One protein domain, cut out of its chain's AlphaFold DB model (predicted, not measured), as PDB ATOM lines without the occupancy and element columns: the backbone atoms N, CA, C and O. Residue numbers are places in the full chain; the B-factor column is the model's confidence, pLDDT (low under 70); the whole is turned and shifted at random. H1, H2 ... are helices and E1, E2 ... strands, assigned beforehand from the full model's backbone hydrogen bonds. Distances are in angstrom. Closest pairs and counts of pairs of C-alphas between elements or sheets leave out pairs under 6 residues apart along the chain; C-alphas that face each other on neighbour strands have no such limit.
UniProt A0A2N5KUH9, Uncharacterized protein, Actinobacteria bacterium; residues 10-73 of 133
ATOM      1  N   GLU A  10     150.190 258.287 334.053       84.25
ATOM      2  CA  GLU A  10     150.924 258.736 332.876       84.25
ATOM      3  C   GLU A  10     149.931 259.011 331.741       84.25
ATOM      4  O   GLU A  10     148.966 258.272 331.543       84.25
ATOM      5  N   VAL A  11     150.168 260.098 331.007       84.88
ATOM      6  CA  VAL A  11     149.380 260.450 329.824       84.88
ATOM      7  C   VAL A  11     149.805 259.551 328.667       84.88
ATOM      8  O   VAL A  11     150.992 259.472 328.338       84.88
ATOM      9  N   HIS A  12     148.834 258.895 328.047       85.94
ATOM     10  CA  HIS A  12     149.000 258.055 326.875       85.94
ATOM     11  C   HIS A  12     148.203 258.636 325.704       85.94
ATOM     12  O   HIS A  12     147.098 259.132 325.892       85.94
ATOM     13  N   HIS A  13     148.763 258.564 324.499       87.06
ATOM     14  CA  HIS A  13     148.039 258.859 323.266       87.06
ATOM     15  C   HIS A  13     147.845 257.543 322.519       87.06
ATOM     16  O   HIS A  13     148.842 256.934 322.114       87.06
ATOM     17  N   GLU A  14     146.594 257.113 322.356       89.50
ATOM     18  CA  GLU A  14     146.285 255.887 321.609       89.50
ATOM     19  C   GLU A  14     146.657 256.044 320.127       89.50
ATOM     20  O   GLU A  14     147.190 255.114 319.518       89.50
ATOM     21  N   ILE A  15     146.477 257.252 319.577       92.44
ATOM     22  CA  ILE A  15     147.014 257.656 318.275       92.44
ATOM     23  C   ILE A  15     148.336 258.399 318.521       92.44
ATOM     24  O   ILE A  15     148.341 259.490 319.099       92.44
ATOM     25  N   PRO A  16     149.493 257.852 318.114       89.38
ATOM     26  CA  PRO A  16     150.764 258.416 318.532       89.38
ATOM     27  C   PRO A  16     151.140 259.669 317.735       89.38
ATOM     28  O   PRO A  16     150.981 259.765 316.521       89.38
ATOM     29  N   ARG A  17     151.743 260.641 318.432       90.12
ATOM     30  CA  ARG A  17     152.124 261.947 317.858       90.12
ATOM     31  C   ARG A  17     153.106 261.859 316.685       90.12
ATOM     32  O   ARG A  17     153.224 262.815 315.923       90.12
ATOM     33  N   ASN A  18     153.835 260.750 316.544       89.06
ATOM     34  CA  ASN A  18     154.766 260.555 315.434       89.06
ATOM     35  C   ASN A  18     154.055 260.385 314.079       89.06
ATOM     36  O   ASN A  18     154.723 260.591 313.065       89.06
ATOM     37  N   LEU A  19     152.743 260.097 314.044       93.44
ATOM     38  CA  LEU A  19     151.961 260.071 312.798       93.44
ATOM     39  C   LEU A  19     152.024 261.401 312.049       93.44
ATOM     40  O   LEU A  19     152.066 261.385 310.827       93.44
ATOM     41  N   LEU A  20     152.140 262.535 312.752       95.62
ATOM     42  CA  LEU A  20     152.322 263.843 312.110       95.62
ATOM     43  C   LEU A  20     153.562 263.870 311.214       95.62
ATOM     44  O   LEU A  20     153.527 264.423 310.124       95.62
ATOM     45  N   GLY A  21     154.648 263.220 311.638       93.69
ATOM     46  CA  GLY A  21     155.856 263.129 310.827       93.69
ATOM     47  C   GLY A  21     155.689 262.232 309.600       93.69
ATOM     48  O   GLY A  21     156.338 262.488 308.591       93.69
ATOM     49  N   PHE A  22     154.868 261.179 309.677       93.00
ATOM     50  CA  PHE A  22     154.525 260.359 308.508       93.00
ATOM     51  C   PHE A  22     153.631 261.133 307.544       93.00
ATOM     52  O   PHE A  22     153.939 261.170 306.358       93.00
ATOM     53  N   TRP A  23     152.612 261.823 308.063       96.44
ATOM     54  CA  TRP A  23     151.739 262.697 307.283       96.44
ATOM     55  C   TRP A  23     152.550 263.764 306.537       96.44
ATOM     56  O   TRP A  23     152.434 263.873 305.321       96.44
ATOM     57  N   ASP A  24     153.441 264.472 307.245       95.19
ATOM     58  CA  ASP A  24     154.284 265.540 306.685       95.19
ATOM     59  C   ASP A  24     155.195 265.039 305.549       95.19
ATOM     60  O   ASP A  24     155.483 265.788 304.617       95.19
ATOM     61  N   ARG A  25     155.654 263.780 305.608       93.06
ATOM     62  CA  ARG A  25     156.461 263.169 304.538       93.06
ATOM     63  C   ARG A  25     155.607 262.662 303.377       93.06
ATOM     64  O   ARG A  25     155.987 262.868 302.233       93.06
ATOM     65  N   GLY A  26     154.482 262.009 303.666       92.12
ATOM     66  CA  GLY A  26     153.606 261.396 302.661       92.12
ATOM     67  C   GLY A  26     152.779 262.393 301.843       92.12
ATOM     68  O   GLY A  26     152.306 262.038 300.772       92.12
ATOM     69  N   HIS A  27     152.637 263.638 302.314       92.56
ATOM     70  CA  HIS A  27     151.921 264.722 301.622       92.56
ATOM     71  C   HIS A  27     152.864 265.781 301.028       92.56
ATOM     72  O   HIS A  27     152.492 266.945 300.855       92.56
ATOM     73  N   GLY A  28     154.107 265.395 300.732       83.81
ATOM     74  CA  GLY A  28     155.032 266.227 299.968       83.81
ATOM     75  C   GLY A  28     154.539 266.473 298.529       83.81
ATOM     76  O   GLY A  28     153.704 265.734 298.019       83.81
ATOM     77  N   PRO A  29     155.048 267.506 297.833       82.00
ATOM     78  CA  PRO A  29     154.597 267.858 296.482       82.00
ATOM     79  C   PRO A  29     155.159 266.953 295.367       82.00
ATOM     80  O   PRO A  29     154.893 267.208 294.192       82.00
ATOM     81  N   GLY A  30     156.008 265.982 295.707       85.31
ATOM     82  CA  GLY A  30     156.744 265.163 294.748       85.31
ATOM     83  C   GLY A  30     156.013 263.880 294.344       85.31
ATOM     84  O   GLY A  30     155.043 263.467 294.974       85.31
ATOM     85  N   LEU A  31     156.477 263.269 293.253       89.62
ATOM     86  CA  LEU A  31     155.992 261.988 292.722       89.62
ATOM     87  C   LEU A  31     157.160 261.042 292.394       89.62
ATOM     88  O   LEU A  31     157.009 260.111 291.599       89.62
ATOM     89  N   GLU A  32     158.336 261.300 292.963       93.69
ATOM     90  CA  GLU A  32     159.486 260.414 292.824       93.69
ATOM     91  C   GLU A  32     159.242 259.112 293.608       93.69
ATOM     92  O   GLU A  32     158.364 259.052 294.478       93.69
ATOM     93  N   PRO A  33     159.990 258.031 293.323       92.25
ATOM     94  CA  PRO A  33     159.827 256.759 294.027       92.25
ATOM     95  C   PRO A  33     159.854 256.885 295.558       92.25
ATOM     96  O   PRO A  33     159.113 256.187 296.247       92.25
ATOM     97  N   GLU A  34     160.670 257.791 296.095       91.75
ATOM     98  CA  GLU A  34     160.751 258.085 297.525       91.75
ATOM     99  C   GLU A  34     159.480 258.756 298.068       91.75
ATOM    100  O   GLU A  34     159.072 258.457 299.192       91.75
ATOM    101  N   ASP A  35     158.829 259.612 297.275       89.38
ATOM    102  CA  ASP A  35     157.568 260.263 297.646       89.38
ATOM    103  C   ASP A  35     156.427 259.236 297.684       89.38
ATOM    104  O   ASP A  35     155.650 259.189 298.637       89.38
ATOM    105  N   LEU A  36     156.380 258.334 296.695       91.75
ATOM    106  CA  LEU A  36     155.420 257.226 296.664       91.75
ATOM    107  C   LEU A  36     155.621 256.265 297.843       91.75
ATOM    108  O   LEU A  36     154.652 255.819 298.454       91.75
ATOM    109  N   GLN A  37     156.873 255.962 298.197       93.38
ATOM    110  CA  GLN A  37     157.194 255.150 299.372       93.38
ATOM    111  C   GLN A  37     156.738 255.833 300.670       93.38
ATOM    112  O   GLN A  37     156.140 255.179 301.523       93.38
ATOM    113  N   ALA A  38     156.975 257.140 300.813       93.19
ATOM    114  CA  ALA A  38     156.520 257.908 301.970       93.19
ATOM    115  C   ALA A  38     154.987 257.949 302.075       93.19
ATOM    116  O   ALA A  38     154.445 257.887 303.181       93.19
ATOM    117  N   TRP A  39     154.289 258.006 300.939       94.38
ATOM    118  CA  TRP A  39     152.834 257.920 300.884       94.38
ATOM    119  C   TRP A  39     152.314 256.542 301.330       94.38
ATOM    120  O   TRP A  39     151.458 256.477 302.211       94.38
ATOM    121  N   PHE A  40     152.893 255.437 300.844       93.31
ATOM    122  CA  PHE A  40     152.528 254.091 301.316       93.31
ATOM    123  C   PHE A  40     152.831 253.876 302.805       93.31
ATOM    124  O   PHE A  40     152.077 253.202 303.509       93.31
ATOM    125  N   GLU A  41     153.934 254.440 303.304       94.56
ATOM    126  CA  GLU A  41     154.244 254.430 304.735       94.56
ATOM    127  C   GLU A  41     153.183 255.180 305.541       94.56
ATOM    128  O   GLU A  41     152.748 254.677 306.577       94.56
ATOM    129  N   TRP A  42     152.736 256.344 305.062       95.62
ATOM    130  CA  TRP A  42     151.631 257.077 305.674       95.62
ATOM    131  C   TRP A  42     150.341 256.246 305.700       95.62
ATOM    132  O   TRP A  42     149.792 256.056 306.784       95.62
ATOM    133  N   GLU A  43     149.890 255.697 304.568       96.06
ATOM    134  CA  GLU A  43     148.663 254.884 304.518       96.06
ATOM    135  C   GLU A  43     148.733 253.674 305.462       96.06
ATOM    136  O   GLU A  43     147.777 253.366 306.178       96.06
ATOM    137  N   GLY A  44     149.885 252.999 305.504       95.38
ATOM    138  CA  GLY A  44     150.106 251.859 306.388       95.38
ATOM    139  C   GLY A  44     150.044 252.228 307.873       95.38
ATOM    140  O   GLY A  44     149.455 251.489 308.666       95.38
ATOM    141  N   GLU A  45     150.630 253.365 308.262       94.50
ATOM    142  CA  GLU A  45     150.528 253.882 309.631       94.50
ATOM    143  C   GLU A  45     149.104 254.343 309.963       94.50
ATOM    144  O   GLU A  45     148.594 253.993 311.027       94.50
ATOM    145  N   ALA A  46     148.436 255.059 309.055       95.62
ATOM    146  CA  ALA A  46     147.055 255.494 309.241       95.62
ATOM    147  C   ALA A  46     146.139 254.287 309.503       95.62
ATOM    148  O   ALA A  46     145.462 254.228 310.530       95.62
ATOM    149  N   PHE A  47     146.237 253.247 308.668       96.06
ATOM    150  CA  PHE A  47     145.495 252.000 308.853       96.06
ATOM    151  C   PHE A  47     145.811 251.310 310.188       96.06
ATOM    152  O   PHE A  47     144.898 250.871 310.890       96.06
ATOM    153  N   ARG A  48     147.093 251.232 310.577       93.19
ATOM    154  CA  ARG A  48     147.520 250.602 311.839       93.19
ATOM    155  C   ARG A  48     146.854 251.231 313.064       93.19
ATOM    156  O   ARG A  48     146.585 250.512 314.025       93.19
ATOM    157  N   TYR A  49     146.606 252.536 313.023       93.56
ATOM    158  CA  TYR A  49     146.015 253.291 314.127       93.56
ATOM    159  C   TYR A  49     144.538 253.650 313.909       93.56
ATOM    160  O   TYR A  49     143.976 254.397 314.704       93.56
ATOM    161  N   GLY A  50     143.893 253.105 312.870       95.06
ATOM    162  CA  GLY A  50     142.480 253.364 312.576       95.06
ATOM    163  C   GLY A  50     142.184 254.815 312.187       95.06
ATOM    164  O   GLY A  50     141.070 255.290 312.402       95.06
ATOM    165  N   VAL A  51     143.178 255.520 311.652       96.56
ATOM    166  CA  VAL A  51     143.066 256.890 311.148       96.56
ATOM    167  C   VAL A  51     142.701 256.844 309.666       96.56
ATOM    168  O   VAL A  51     143.246 256.037 308.914       96.56
ATOM    169  N   ASP A  52     141.781 257.712 309.249       96.94
ATOM    170  CA  ASP A  52     141.452 257.910 307.836       96.94
ATOM    171  C   ASP A  52     142.684 258.468 307.089       96.94
ATOM    172  O   ASP A  52     143.201 259.510 307.501       96.94
ATOM    173  N   PRO A  53     143.205 257.805 306.037       94.62
ATOM    174  CA  PRO A  53     144.377 258.292 305.308       94.62
ATOM    175  C   PRO A  53     144.151 259.643 304.614       94.62
ATOM    176  O   PRO A  53     145.138 260.340 304.376       94.62
ATOM    177  N   ASP A  54     142.896 260.030 304.350       95.56
ATOM    178  CA  ASP A  54     142.528 261.301 303.710       95.56
ATOM    179  C   ASP A  54     142.363 262.461 304.713       95.56
ATOM    180  O   ASP A  54     141.972 263.573 304.349       95.56
ATOM    181  N   VAL A  55     142.658 262.219 305.995       97.19
ATOM    182  CA  VAL A  55     142.552 263.223 307.056       97.19
ATOM    183  C   VAL A  55     143.484 264.412 306.801       97.19
ATOM    184  O   VAL A  55     144.658 264.264 306.436       97.19
ATOM    185  N   THR A  56     142.993 265.624 307.054       97.31
ATOM    186  CA  THR A  56     143.858 266.807 307.048       97.31
ATOM    187  C   THR A  56     144.838 266.768 308.218       97.31
ATOM    188  O   THR A  56     144.622 266.108 309.239       97.31
ATOM    189  N   ARG A  57     145.930 267.527 308.114       96.56
ATOM    190  CA  ARG A  57     146.914 267.626 309.196       96.56
ATOM    191  C   ARG A  57     146.296 268.152 310.492       96.56
ATOM    192  O   ARG A  57     146.637 267.686 311.577       96.56
ATOM    193  N   GLU A  58     145.402 269.130 310.389       97.69
ATOM    194  CA  GLU A  58     144.687 269.725 311.518       97.69
ATOM    195  C   GLU A  58     143.735 268.724 312.183       97.69
ATOM    196  O   GLU A  58     143.709 268.625 313.411       97.69
ATOM    197  N   GLU A  59     142.990 267.952 311.393       97.88
ATOM    198  CA  GLU A  59     142.129 266.884 311.906       97.88
ATOM    199  C   GLU A  59     142.954 265.767 312.557       97.88
ATOM    200  O   GLU A  59     142.586 265.290 313.629       97.88
ATOM    201  N   LEU A  60     144.111 265.407 311.992       97.25
ATOM    202  CA  LEU A  60     145.033 264.449 312.602       97.25
ATOM    203  C   LEU A  60     145.529 264.936 313.970       97.25
ATOM    204  O   LEU A  60     145.545 264.160 314.927       97.25
ATOM    205  N   CYS A  61     145.886 266.218 314.100       97.25
ATOM    206  CA  CYS A  61     146.201 266.814 315.401       97.25
ATOM    207  C   CYS A  61     145.031 266.665 316.385       97.25
ATOM    208  O   CYS A  61     145.245 266.251 317.525       97.25
ATOM    209  N   ALA A  62     143.802 266.953 315.948       97.25
ATOM    210  CA  ALA A  62     142.616 266.843 316.793       97.25
ATOM    211  C   ALA A  62     142.327 265.394 317.221       97.25
ATOM    212  O   ALA A  62     141.978 265.160 318.377       97.25
ATOM    213  N   LEU A  63     142.515 264.417 316.328       97.38
ATOM    214  CA  LEU A  63     142.393 262.992 316.641       97.38
ATOM    215  C   LEU A  63     143.442 262.553 317.667       97.38
ATOM    216  O   LEU A  63     143.108 261.891 318.646       97.38
ATOM    217  N   ILE A  64     144.699 262.964 317.486       93.94
ATOM    218  CA  ILE A  64     145.794 262.679 318.422       93.94
ATOM    219  C   ILE A  64     145.484 263.245 319.809       93.94
ATOM    220  O   ILE A  64     145.555 262.517 320.802       93.94
ATOM    221  N   ASP A  65     145.112 264.521 319.881       93.81
ATOM    222  CA  ASP A  65     144.793 265.180 321.147       93.81
ATOM    223  C   ASP A  65     143.542 264.560 321.793       93.81
ATOM    224  O   ASP A  65     143.527 264.326 323.003       93.81
ATOM    225  N   GLY A  66     142.528 264.205 320.999       94.88
ATOM    226  CA  GLY A  66     141.313 263.522 321.452       94.88
ATOM    227  C   GLY A  66     141.538 262.078 321.913       94.88
ATOM    228  O   GLY A  66     140.785 261.586 322.746       94.88
ATOM    229  N   SER A  67     142.598 261.424 321.432       93.00
ATOM    230  CA  SER A  67     143.003 260.066 321.833       93.00
ATOM    231  C   SER A  67     143.799 260.021 323.146       93.00
ATOM    232  O   SER A  67     144.384 258.995 323.505       93.00
ATOM    233  N   THR A  68     143.886 261.155 323.844       92.44
ATOM    234  CA  THR A  68     144.628 261.272 325.096       92.44
ATOM    235  C   THR A  68     143.861 260.616 326.236       92.44
ATOM    236  O   THR A  68     142.764 261.044 326.591       92.44
ATOM    237  N   VAL A  69     144.482 259.623 326.864       89.75
ATOM    238  CA  VAL A  69     143.948 258.919 328.029       89.75
ATOM    239  C   VAL A  69     144.959 258.930 329.169       89.75
ATOM    240  O   VAL A  69     146.173 258.888 328.967       89.75
ATOM    241  N   GLU A  70     144.456 259.001 330.394       91.38
ATOM    242  CA  GLU A  70     145.265 258.866 331.600       91.38
ATOM    243  C   GLU A  70     145.279 257.405 332.038       91.38
ATOM    244  O   GLU A  70     144.234 256.833 332.349       91.38
ATOM    245  N   LEU A  71     146.466 256.801 332.082       87.38
ATOM    246  CA  LEU A  71     146.630 255.405 332.472       87.38
ATOM    247  C   LEU A  71     147.476 255.287 333.739       87.38
ATOM    248  O   LEU A  71     148.451 256.029 333.914       87.38
ATOM    249  N   PRO A  72     147.179 254.318 334.622       89.88
ATOM    250  CA  PRO A  72     148.121 253.917 335.651       89.88
ATOM    251  C   PRO A  72     149.472 253.573 335.016       89.88
ATOM    252  O   PRO A  72     149.534 252.863 334.013       89.88
ATOM    253  N   ARG A  73     150.569 254.028 335.629       81.12
ATOM    254  CA  ARG A  73     151.934 253.801 335.128       81.12
ATOM    255  C   ARG A  73     152.183 252.344 334.751       81.12
ATOM    256  O   ARG A  73     152.738 252.078 333.700       81.12
TER     257      ARG A  73
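What this domain is: This is residues 10 to 73 of the 133 residues of an uncharacterized protein of Actinobacteria bacterium (UniProt A0A2N5KUH9). Picture a rod with a narrow ribbon of two antiparallel strands, E1 and E2, at one end and a body with three helices, H1, H2 and H3, along the remaining length. H1 and H2 fold back on each other as a helical hairpin, and H3 packs on H1 with its line nearly along that of H1. The printed part has 64 residues, with three named helices and two named strands in the order E1, H1, H2, H3, E2; the sheet, order E1 - E2, is antiparallel and the class is mixed, helices and strands. It is only just loose, close to compact, with a radius of gyration of the C-alphas of 12.9 A and spans of 45 by 20 by 16 A.

Where its parts are: Find C-alpha 10 at (150.924, 258.736, 332.876), where E1 begins; it covers residues 10 to 13, 10.0 A long. Next read H1, residues 19 to 26, 10.4 A. H2, residues 33 to 48, starts from C-alpha 33 at (159.827, 256.759, 294.027) and runs 22.5 A. H3 covers residues 57 to 66, 14.1 A, and E2 residues 68 to 72, 13.3 A, ending at C-alpha 72 at (148.121, 253.917, 335.651).

How they stand to each other: Look first at E1 and E2, antiparallel at 143 degrees: N 12 and O 69 are within hydrogen-bond range at 2.8 A, as are N 10 and O 71 at 2.9 A. The closest C-alphas of E1 and H3, those of His 13 and Ile 64, are 6.6 A apart. H1 and H2, a hairpin, touch at a shallow tilt of 29 degrees, opposite ways; their closest C-alphas, of Gly 26 and Trp 39, are 4.0 A apart. H1 also touches H3, at a shallow tilt of 17 degrees, opposite ways, with the closest C-alphas, of Trp 23 and Arg 57, 7.2 A apart. H2 and H3 are apart. In H1, H2 and H3 every O i to N i+4 pair is within hydrogen-bond range.

The domain as a whole: The two C-alphas farthest apart, of Glu 32 and Pro 72, are 44.8 A apart, while the first and last printed, of Glu 10 and Arg 73, are 5.5 A apart. The printed part has no cut, and no link is long. The mean pLDDT of the printed part is 92.6, and no printed residue is under 70.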